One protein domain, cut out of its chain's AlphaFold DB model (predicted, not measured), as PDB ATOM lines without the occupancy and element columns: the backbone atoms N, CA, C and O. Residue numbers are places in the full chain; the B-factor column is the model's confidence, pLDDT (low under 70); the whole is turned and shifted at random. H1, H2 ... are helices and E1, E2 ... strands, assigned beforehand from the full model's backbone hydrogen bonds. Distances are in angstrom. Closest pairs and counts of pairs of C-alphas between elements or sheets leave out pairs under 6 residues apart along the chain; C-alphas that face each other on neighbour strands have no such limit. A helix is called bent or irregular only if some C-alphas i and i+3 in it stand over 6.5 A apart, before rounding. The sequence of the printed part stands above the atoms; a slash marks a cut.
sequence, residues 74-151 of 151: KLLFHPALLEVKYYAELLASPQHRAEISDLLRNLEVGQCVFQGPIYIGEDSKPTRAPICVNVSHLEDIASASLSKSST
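AT A GLANCE: This is residues 74 to 151 of the 151 residues of the protein "ATP-binding protein" of Faecalibacterium prausnitzii (UniProt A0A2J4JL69). A small three-stranded sheet of E1, E2 and E3 has two touching helices, H1 and H2, grazing it at one end, while at the other end residues 138 to 151, with H3, stick out as an arm. A long loop, residues 116 to 130, joins E2 to E3. The printed part has 78 residues, in the order E1, H1, H2, E2, E3, H3; the sheet's order is E1 E2 E3, all antiparallel, and the class is mixed, helices and strands. The whole is loose and flat, with a radius of gyration of the C-alphas of 15.6 A and spans of 51 by 31 by 15 A.

HOW THE PARTS SIT: Inner strand E2, residues 111 to 115, is antiparallel to edge strand E1, residues 74 to 77, with N 76 and O 113 2.8 A apart. E2 and edge strand E3, residues 131 to 134, form a hairpin, with N 114 and O 131 2.8 A apart. H1, residues 84 to 91, grazes the sheet with residues 87 to 91. H2, residues 94 to 105, grazes it with residues 100 to 105. H1 and H2 touch at a steep tilt of 54 degrees, opposite ways; their closest C-alphas, of Ala 88 and Arg 97, are 5.1 A apart. H3, residues 138 to 149, is not on the sheet and touches no helix. Every O i to N i+4 pair is within hydrogen-bond range in H1; H2 and H3 each have 6 of 8.

IN THESE COORDINATES: E1 begins at C-alpha 74 (40.747, 51.922, 312.847) and measures 9.7 A; E2 measures 13.1 A, E3 10.0 A and H1 10.5 A. H2, 17.5 A, is irregular: C-alphas 95 and 98 are 7.4 A apart. H3, 18.3 A, ends at C-alpha 149 (34.621, 56.465, 281.949).

THE WHOLE: The two farthest C-alphas, of Leu 82 and Thr 151, are 51.1 A apart. The printed part has no cut, and its long link is E2 to E3. Residues 139 to 151 have pLDDT under 70.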
ATOM      1  N   LYS A  74      41.381  50.951 311.958       93.69
ATOM      2  CA  LYS A  74      40.747  51.922 312.847       93.69
ATOM      3  C   LYS A  74      40.879  53.303 312.227       93.69
ATOM      4  O   LYS A  74      41.957  53.664 311.758       93.69
ATOM      5  N   LEU A  75      39.785  54.052 312.232       95.12
ATOM      6  CA  LEU A  75      39.756  55.455 311.846       95.12
ATOM      7  C   LEU A  75      39.373  56.249 313.087       95.12
ATOM      8  O   LEU A  75      38.306  56.030 313.656       95.12
ATOM      9  N   LEU A  76      40.268  57.122 313.526       95.75
ATOM     10  CA  LEU A  76      40.060  57.983 314.677       95.75
ATOM     11  C   LEU A  76      39.870  59.404 314.175       95.75
ATOM     12  O   LEU A  76      40.831  60.078 313.807       95.75
ATOM     13  N   PHE A  77      38.613  59.826 314.118       95.62
ATOM     14  CA  PHE A  77      38.244  61.219 313.883       95.62
ATOM     15  C   PHE A  77      38.529  62.054 315.133       95.62
ATOM     16  O   PHE A  77      38.942  61.501 316.153       95.62
ATOM     17  N   HIS A  78      38.319  63.369 315.046       96.25
ATOM     18  CA  HIS A  78      38.546  64.314 316.141       96.25
ATOM     19  C   HIS A  78      37.910  63.823 317.461       96.25
ATOM     20  O   HIS A  78      36.686  63.897 317.609       96.25
ATOM     21  N   PRO A  79      38.704  63.293 318.415       95.62
ATOM     22  CA  PRO A  79      38.163  62.674 319.615       95.62
ATOM     23  C   PRO A  79      37.873  63.728 320.684       95.62
ATOM     24  O   PRO A  79      38.454  64.815 320.689       95.62
ATOM     25  N   ALA A  80      37.045  63.385 321.672       95.94
ATOM     26  CA  ALA A  80      36.873  64.255 322.829       95.94
ATOM     27  C   ALA A  80      38.206  64.428 323.584       95.94
ATOM     28  O   ALA A  80      38.985  63.484 323.740       95.94
ATOM     29  N   LEU A  81      38.461  65.623 324.137       95.69
ATOM     30  CA  LEU A  81      39.726  65.943 324.821       95.69
ATOM     31  C   LEU A  81      40.083  64.935 325.928       95.69
ATOM     32  O   LEU A  81      41.249  64.591 326.127       95.69
ATOM     33  N   LEU A  82      39.065  64.429 326.627       96.50
ATOM     34  CA  LEU A  82      39.217  63.460 327.709       96.50
ATOM     35  C   LEU A  82      39.538  62.027 327.230       96.50
ATOM     36  O   LEU A  82      39.724  61.137 328.065       96.50
ATOM     37  N   GLU A  83      39.565  61.787 325.921       96.12
ATOM     38  CA  GLU A  83      39.857  60.499 325.277       96.12
ATOM     39  C   GLU A  83      41.182  60.510 324.506       96.12
ATOM     40  O   GLU A  83      41.759  59.449 324.274       96.12
ATOM     41  N   VAL A  84      41.721  61.694 324.186       97.31
ATOM     42  CA  VAL A  84      42.992  61.869 323.455       97.31
ATOM     43  C   VAL A  84      44.109  61.004 324.036       97.31
ATOM     44  O   VAL A  84      44.806  60.313 323.297       97.31
ATOM     45  N   LYS A  85      44.257  60.991 325.368       96.56
ATOM     46  CA  LYS A  85      45.293  60.190 326.037       96.56
ATOM     47  C   LYS A  85      45.134  58.698 325.741       96.56
ATOM     48  O   LYS A  85      46.121  58.040 325.431       96.56
ATOM     49  N   TYR A  86      43.910  58.176 325.821       95.62
ATOM     50  CA  TYR A  86      43.633  56.766 325.553       95.62
ATOM     51  C   TYR A  86      44.018  56.399 324.115       95.62
ATOM     52  O   TYR A  86      44.713  55.412 323.885       95.62
ATOM     53  N   TYR A  87      43.622  57.224 323.146       96.12
ATOM     54  CA  TYR A  87      43.919  56.960 321.743       96.12
ATOM     55  C   TYR A  87      45.405  57.109 321.410       96.12
ATOM     56  O   TYR A  87      45.943  56.288 320.674       96.12
ATOM     57  N   ALA A  88      46.111  58.074 322.004       96.62
ATOM     58  CA  ALA A  88      47.559  58.174 321.850       96.62
ATOM     59  C   ALA A  88      48.289  56.936 322.398       96.62
ATOM     60  O   ALA A  88      49.235  56.450 321.780       96.62
ATOM     61  N   GLU A  89      47.832  56.388 323.529       95.06
ATOM     62  CA  GLU A  89      48.367  55.144 324.093       95.06
ATOM     63  C   GLU A  89      48.081  53.919 323.217       95.06
ATOM     64  O   GLU A  89      48.926  53.025 323.146       95.06
ATOM     65  N   LEU A  90      46.927  53.895 322.544       92.69
ATOM     66  CA  LEU A  90      46.536  52.841 321.607       92.69
ATOM     67  C   LEU A  90      47.358  52.872 320.308       92.69
ATOM     68  O   LEU A  90      47.645  51.821 319.738       92.69
ATOM     69  N   LEU A  91      47.705  54.066 319.829       93.06
ATOM     70  CA  LEU A  91      48.320  54.274 318.518       93.06
ATOM     71  C   LEU A  91      49.853  54.267 318.539       93.06
ATOM     72  O   LEU A  91      50.468  53.955 317.522       93.06
ATOM     73  N   ALA A  92      50.481  54.617 319.665       93.12
ATOM     74  CA  ALA A  92      51.915  54.877 319.701       93.12
ATOM     75  C   ALA A  92      52.639  54.356 320.948       93.12
ATOM     76  O   ALA A  92      52.113  54.301 322.068       93.12
ATOM     77  N   SER A  93      53.922  54.034 320.748       93.75
ATOM     78  CA  SER A  93      54.851  53.761 321.845       93.75
ATOM     79  C   SER A  93      55.021  55.008 322.726       93.75
ATOM     80  O   SER A  93      54.813  56.127 322.250       93.75
ATOM     81  N   PRO A  94      55.425  54.855 324.003       96.19
ATOM     82  CA  PRO A  94      55.510  55.966 324.953       96.19
ATOM     83  C   PRO A  94      56.235  57.219 324.444       96.19
ATOM     84  O   PRO A  94      55.816  58.324 324.773       96.19
ATOM     85  N   GLN A  95      57.271  57.058 323.615       96.12
ATOM     86  CA  GLN A  95      58.076  58.158 323.074       96.12
ATOM     87  C   GLN A  95      57.310  59.041 322.075       96.12
ATOM     88  O   GLN A  95      57.594  60.229 321.988       96.12
ATOM     89  N   HIS A  96      56.320  58.488 321.366       95.06
ATOM     90  CA  HIS A  96      55.556  59.187 320.322       95.06
ATOM     91  C   HIS A  96      54.151  59.621 320.779       95.06
ATOM     92  O   HIS A  96      53.407  60.243 320.026       95.06
ATOM     93  N   ARG A  97      53.756  59.327 322.026       96.19
ATOM     94  CA  ARG A  97      52.401  59.639 322.523       96.19
ATOM     95  C   ARG A  97      52.098  61.133 322.573       96.19
ATOM     96  O   ARG A  97      50.941  61.504 322.395       96.19
ATOM     97  N   ALA A  98      53.098  61.973 322.840       97.12
ATOM     98  CA  ALA A  98      52.919  63.424 322.858       97.12
ATOM     99  C   ALA A  98      52.564  63.942 321.456       97.12
ATOM    100  O   ALA A  98      51.520  64.563 321.287       97.12
ATOM    101  N   GLU A  99      53.354  63.554 320.453       96.25
ATOM    102  CA  GLU A  99      53.132  63.876 319.040       96.25
ATOM    103  C   GLU A  99      51.750  63.414 318.555       96.25
ATOM    104  O   GLU A  99      50.993  64.203 317.997       96.25
ATOM    105  N   ILE A 100      51.367  62.164 318.845       96.50
ATOM    106  CA  ILE A 100      50.037  61.658 318.475       96.50
ATOM    107  C   ILE A 100      48.918  62.383 319.228       96.50
ATOM    108  O   ILE A 100      47.862  62.633 318.655       96.50
ATOM    109  N   SER A 101      49.119  62.739 320.500       97.75
ATOM    110  CA  SER A 101      48.117  63.507 321.251       97.75
ATOM    111  C   SER A 101      47.885  64.879 320.625       97.75
ATOM    112  O   SER A 101      46.740  65.312 320.517       97.75
ATOM    113  N   ASP A 102      48.957  65.552 320.211       97.44
ATOM    114  CA  ASP A 102      48.875  66.857 319.559       97.44
ATOM    115  C   ASP A 102      48.249  66.744 318.168       97.44
ATOM    116  O   ASP A 102      47.401  67.563 317.821       97.44
ATOM    117  N   LEU A 103      48.562  65.689 317.410       96.81
ATOM    118  CA  LEU A 103      47.890  65.391 316.144       96.81
ATOM    119  C   LEU A 103      46.377  65.207 316.336       96.81
ATOM    120  O   LEU A 103      45.590  65.864 315.663       96.81
ATOM    121  N   LEU A 104      45.965  64.350 317.278       97.38
ATOM    122  CA  LEU A 104      44.552  64.048 317.533       97.38
ATOM    123  C   LEU A 104      43.750  65.291 317.949       97.38
ATOM    124  O   LEU A 104      42.612  65.443 317.516       97.38
ATOM    125  N   ARG A 105      44.333  66.185 318.761       97.44
ATOM    126  CA  ARG A 105      43.679  67.437 319.193       97.44
ATOM    127  C   ARG A 105      43.450  68.428 318.055       97.44
ATOM    128  O   ARG A 105      42.560  69.260 318.171       97.44
ATOM    129  N   ASN A 106      44.262  68.355 317.005       96.94
ATOM    130  CA  ASN A 106      44.255  69.313 315.904       96.94
ATOM    131  C   ASN A 106      43.588  68.767 314.633       96.94
ATOM    132  O   ASN A 106      43.636  69.432 313.605       96.94
ATOM    133  N   LEU A 107      42.973  67.578 314.681       97.12
ATOM    134  CA  LEU A 107      42.210  67.051 313.547       97.12
ATOM    135  C   LEU A 107      41.042  67.980 313.206       97.12
ATOM    136  O   LEU A 107      40.261  68.339 314.082       97.12
ATOM    137  N   GLU A 108      40.875  68.316 311.935       95.19
ATOM    138  CA  GLU A 108      39.725  69.083 311.458       95.19
ATOM    139  C   GLU A 108      38.577  68.169 310.997       95.19
ATOM    140  O   GLU A 108      38.718  66.949 310.864       95.19
ATOM    141  N   VAL A 109      37.405  68.758 310.742       91.69
ATOM    142  CA  VAL A 109      36.288  68.035 310.119       91.69
ATOM    143  C   VAL A 109      36.742  67.504 308.759       91.69
ATOM    144  O   VAL A 109      37.289  68.242 307.947       91.69
ATOM    145  N   GLY A 110      36.517  66.213 308.519       90.81
ATOM    146  CA  GLY A 110      37.019  65.533 307.325       90.81
ATOM    147  C   GLY A 110      38.443  64.994 307.473       90.81
ATOM    148  O   GLY A 110      38.953  64.415 306.522       90.81
ATOM    149  N   GLN A 111      39.081  65.102 308.640       95.38
ATOM    150  CA  GLN A 111      40.362  64.450 308.922       95.38
ATOM    151  C   GLN A 111      40.210  63.306 309.924       95.38
ATOM    152  O   GLN A 111      39.383  63.344 310.837       95.38
ATOM    153  N   CYS A 112      41.055  62.288 309.783       96.50
ATOM    154  CA  CYS A 112      41.200  61.252 310.796       96.50
ATOM    155  C   CYS A 112      42.617  60.687 310.832       96.50
ATOM    156  O   CYS A 112      43.345  60.720 309.838       96.50
ATOM    157  N   VAL A 113      42.980  60.087 311.962       96.25
ATOM    158  CA  VAL A 113      44.130  59.189 312.037       96.25
ATOM    159  C   VAL A 113      43.683  57.788 311.639       96.25
ATOM    160  O   VAL A 113      42.831  57.182 312.289       96.25
ATOM    161  N   PHE A 114      44.275  57.257 310.575       94.56
ATOM    162  CA  PHE A 114      44.104  55.874 310.160       94.56
ATOM    163  C   PHE A 114      45.192  54.995 310.782       94.56
ATOM    164  O   PHE A 114      46.382  55.304 310.704       94.56
ATOM    165  N   GLN A 115      44.776  53.864 311.347       92.38
ATOM    166  CA  GLN A 115      45.642  52.835 311.909       92.38
ATOM    167  C   GLN A 115      45.273  51.475 311.322       92.38
ATOM    168  O   GLN A 115      44.161  50.985 311.511       92.38
ATOM    169  N   GLY A 116      46.221  50.831 310.653       90.88
ATOM    170  CA  GLY A 116      46.035  49.514 310.047       90.88
ATOM    171  C   GLY A 116      47.048  49.273 308.931       90.88
ATOM    172  O   GLY A 116      47.850  50.160 308.643       90.88
ATOM    173  N   PRO A 117      47.055  48.086 308.305       88.88
ATOM    174  CA  PRO A 117      47.891  47.848 307.136       88.88
ATOM    175  C   PRO A 117      47.441  48.741 305.972       88.88
ATOM    176  O   PRO A 117      46.296  48.657 305.531       88.88
ATOM    177  N   ILE A 118      48.343  49.580 305.469       85.06
ATOM    178  CA  ILE A 118      48.128  50.405 304.276       85.06
ATOM    179  C   ILE A 118      49.310  50.294 303.322       85.06
ATOM    180  O   ILE A 118      50.469  50.301 303.734       85.06
ATOM    181  N   TYR A 119      48.994  50.190 302.036       85.06
ATOM    182  CA  TYR A 119      49.956  50.214 300.943       85.06
ATOM    183  C   TYR A 119      50.023  51.637 300.392       85.06
ATOM    184  O   TYR A 119      48.986  52.224 300.081       85.06
ATOM    185  N   ILE A 120      51.227  52.196 300.315       80.75
ATOM    186  CA  ILE A 120      51.467  53.551 299.816       80.75
ATOM    187  C   ILE A 120      52.234  53.423 298.499       80.75
ATOM    188  O   ILE A 120      53.272  52.772 298.443       80.75
ATOM    189  N   GLY A 121      51.707  54.016 297.425       83.06
ATOM    190  CA  GLY A 121      52.309  53.909 296.095       83.06
ATOM    191  C   GLY A 121      52.384  52.462 295.594       83.06
ATOM    192  O   GLY A 121      51.393  51.736 295.637       83.06
ATOM    193  N   GLU A 122      53.562  52.061 295.118       82.56
ATOM    194  CA  GLU A 122      53.842  50.713 294.595       82.56
ATOM    195  C   GLU A 122      54.537  49.805 295.626       82.56
ATOM    196  O   GLU A 122      55.071  48.747 295.282       82.56
ATOM    197  N   ASP A 123      54.547  50.204 296.902       80.94
ATOM    198  CA  ASP A 123      55.230  49.450 297.946       80.94
ATOM    199  C   ASP A 123      54.670  48.029 298.077       80.94
ATOM    200  O   ASP A 123      53.472  47.797 298.227       80.94
ATOM    201  N   SER A 124      55.571  47.044 298.090       81.06
ATOM    202  CA  SER A 124      55.207  45.626 298.230       81.06
ATOM    203  C   SER A 124      54.832  45.221 299.661       81.06
ATOM    204  O   SER A 124      54.278  44.139 299.877       81.06
ATOM    205  N   LYS A 125      55.136  46.066 300.655       85.38
ATOM    206  CA  LYS A 125      54.873  45.815 302.077       85.38
ATOM    207  C   LYS A 125      53.990  46.919 302.653       85.38
ATOM    208  O   LYS A 125      54.296  48.089 302.440       85.38
ATOM    209  N   PRO A 126      52.948  46.576 303.429       87.56
ATOM    210  CA  PRO A 126      52.112  47.586 304.049       87.56
ATOM    211  C   PRO A 126      52.836  48.237 305.231       87.56
ATOM    212  O   PRO A 126      53.465  47.548 306.041       87.56
ATOM    213  N   THR A 127      52.680  49.550 305.385       86.81
ATOM    214  CA  THR A 127      52.984  50.230 306.647       86.81
ATOM    215  C   THR A 127      51.818  50.067 307.619       86.81
ATOM    216  O   THR A 127      50.675  49.836 307.224       86.81
ATOM    217  N   ARG A 128      52.121  50.142 308.914       87.31
ATOM    218  CA  ARG A 128      51.142  50.111 310.010       87.31
ATOM    219  C   ARG A 128      51.286  51.306 310.947       87.31
ATOM    220  O   ARG A 128      50.679  51.304 312.013       87.31
ATOM    221  N   ALA A 129      52.132  52.274 310.602       88.44
ATOM    222  CA  ALA A 129      52.236  53.498 311.378       88.44
ATOM    223  C   ALA A 129      50.902  54.266 311.307       88.44
ATOM    224  O   ALA A 129      50.276  54.255 310.241       88.44
ATOM    225  N   PRO A 130      50.468  54.923 312.398       91.62
ATOM    226  CA  PRO A 130      49.340  55.838 312.333       91.62
ATOM    227  C   PRO A 130      49.633  56.938 311.311       91.62
ATOM    228  O   PRO A 130      50.706  57.542 311.345       91.62
ATOM    229  N   ILE A 131      48.691  57.210 310.412       91.81
ATOM    230  CA  ILE A 131      48.812  58.277 309.412       91.81
ATOM    231  C   ILE A 131      47.600  59.200 309.479       91.81
ATOM    232  O   ILE A 131      46.471  58.742 309.641       91.81
ATOM    233  N   CYS A 132      47.824  60.505 309.345       94.12
ATOM    234  CA  CYS A 132      46.733  61.458 309.172       94.12
ATOM    235  C   CYS A 132      46.245  61.405 307.721       94.12
ATOM    236  O   CYS A 132      47.055  61.447 306.792       94.12
ATOM    237  N   VAL A 133      44.934  61.298 307.526       92.31
ATOM    238  CA  VAL A 133      44.306  61.247 306.206       92.31
ATOM    239  C   VAL A 133      43.155  62.242 306.121       92.31
ATOM    240  O   VAL A 133      42.398  62.415 307.077       92.31
ATOM    241  N   ASN A 134      43.012  62.855 304.946       92.31
ATOM    242  CA  ASN A 134      41.846  63.657 304.594       92.31
ATOM    243  C   ASN A 134      40.808  62.746 303.929       92.31
ATOM    244  O   ASN A 134      41.105  62.045 302.958       92.31
ATOM    245  N   VAL A 135      39.593  62.760 304.453       88.31
ATOM    246  CA  VAL A 135      38.435  62.045 303.935       88.31
ATOM    247  C   VAL A 135      37.687  62.985 303.002       88.31
ATOM    248  O   VAL A 135      37.132  63.992 303.430       88.31
ATOM    249  N   SER A 136      37.690  62.660 301.712       83.81
ATOM    250  CA  SER A 136      36.945  63.413 300.703       83.81
ATOM    251  C   SER A 136      35.442  63.366 300.974       83.81
ATOM    252  O   SER A 136      34.921  62.340 301.429       83.81
ATOM    253  N   HIS A 137      34.731  64.443 300.636       76.19
ATOM    254  CA  HIS A 137      33.275  64.427 300.681       76.19
ATOM    255  C   HIS A 137      32.732  63.437 299.645       76.19
ATOM    256  O   HIS A 137      33.336  63.188 298.601       76.19
ATOM    257  N   LEU A 138      31.565  62.855 299.931       70.19
ATOM    258  CA  LEU A 138      30.953  61.855 299.053       70.19
ATOM    259  C   LEU A 138      30.709  62.402 297.632       70.19
ATOM    260  O   LEU A 138      30.836  61.668 296.654       70.19
ATOM    261  N   GLU A 139      30.421  63.699 297.527       69.81
ATOM    262  CA  GLU A 139      30.227  64.429 296.270       69.81
ATOM    263  C   GLU A 139      31.512  64.482 295.421       69.81
ATOM    264  O   GLU A 139      31.473  64.272 294.203       69.81
ATOM    265  N   ASP A 140      32.671  64.643 296.064       63.84
ATOM    266  CA  ASP A 140      33.985  64.623 295.409       63.84
ATOM    267  C   ASP A 140      34.339  63.213 294.906       63.84
ATOM    268  O   ASP A 140      34.963  63.031 293.861       63.84
ATOM    269  N   ILE A 141      33.902  62.179 295.629       60.88
ATOM    270  CA  ILE A 141      34.136  60.775 295.259       60.88
ATOM    271  C   ILE A 141      33.253  60.370 294.068       60.88
ATOM    272  O   ILE A 141      33.710  59.680 293.149       60.88
ATOM    273  N   ALA A 142      31.991  60.806 294.063       58.81
ATOM    274  CA  ALA A 142      31.059  60.552 292.967       58.81
ATOM    275  C   ALA A 142      31.524  61.230 291.667       58.81
ATOM    276  O   ALA A 142      31.526  60.603 290.605       58.81
ATOM    277  N   SER A 143      31.998  62.475 291.757       56.97
ATOM    278  CA  SER A 143      32.537  63.224 290.615       56.97
ATOM    279  C   SER A 143      33.867  62.656 290.097       56.97
ATOM    280  O   SER A 143      34.053  62.548 288.884       56.97
ATOM    281  N   ALA A 144      34.754  62.180 290.978       56.81
ATOM    282  CA  ALA A 144      36.000  61.510 290.586       56.81
ATOM    283  C   ALA A 144      35.787  60.149 289.890       56.81
ATOM    284  O   ALA A 144      36.644  59.695 289.130       56.81
ATOM    285  N   SER A 145      34.655  59.484 290.140       50.34
ATOM    286  CA  SER A 145      34.306  58.206 289.502       50.34
ATOM    287  C   SER A 145      33.732  58.400 288.092       50.34
ATOM    288  O   SER A 145      33.939  57.557 287.220       50.34
ATOM    289  N   LEU A 146      33.062  59.530 287.843       46.84
ATOM    290  CA  LEU A 146      32.467  59.887 286.548       46.84
ATOM    291  C   LEU A 146      33.499  60.344 285.504       46.84
ATOM    292  O   LEU A 146      33.242  60.230 284.310       46.84
ATOM    293  N   SER A 147      34.677  60.817 285.917       47.16
ATOM    294  CA  SER A 147      35.732  61.257 284.990       47.16
ATOM    295  C   SER A 147      36.572  60.113 284.406       47.16
ATOM    296  O   SER A 147      37.287  60.319 283.429       47.16
ATOM    297  N   LYS A 148      36.477  58.893 284.956       48.03
ATOM    298  CA  LYS A 148      37.255  57.721 284.505       48.03
ATOM    299  C   LYS A 148      36.563  56.853 283.445       48.03
ATOM    300  O   LYS A 148      37.131  55.841 283.049       48.03
ATOM    301  N   SER A 149      35.372  57.222 282.970       41.41
ATOM    302  CA  SER A 149      34.621  56.465 281.949       41.41
ATOM    303  C   SER A 149      34.721  57.036 280.527       41.41
ATOM    304  O   SER A 149      34.025  56.562 279.634       41.41
ATOM    305  N   SER A 150      35.568  58.043 280.297       38.94
ATOM    306  CA  SER A 150      35.716  58.708 278.994       38.94
ATOM    307  C   SER A 150      37.134  58.566 278.432       38.94
ATOM    308  O   SER A 150      37.847  59.559 278.342       38.94
ATOM    309  N   THR A 151      37.550  57.344 278.082       34.62
ATOM    310  CA  THR A 151      38.560  57.087 277.028       34.62
ATOM    311  C   THR A 151      38.508  55.642 276.570       34.62
ATOM    312  O   THR A 151      38.460  54.761 277.456       34.62
TER     313      THR A 151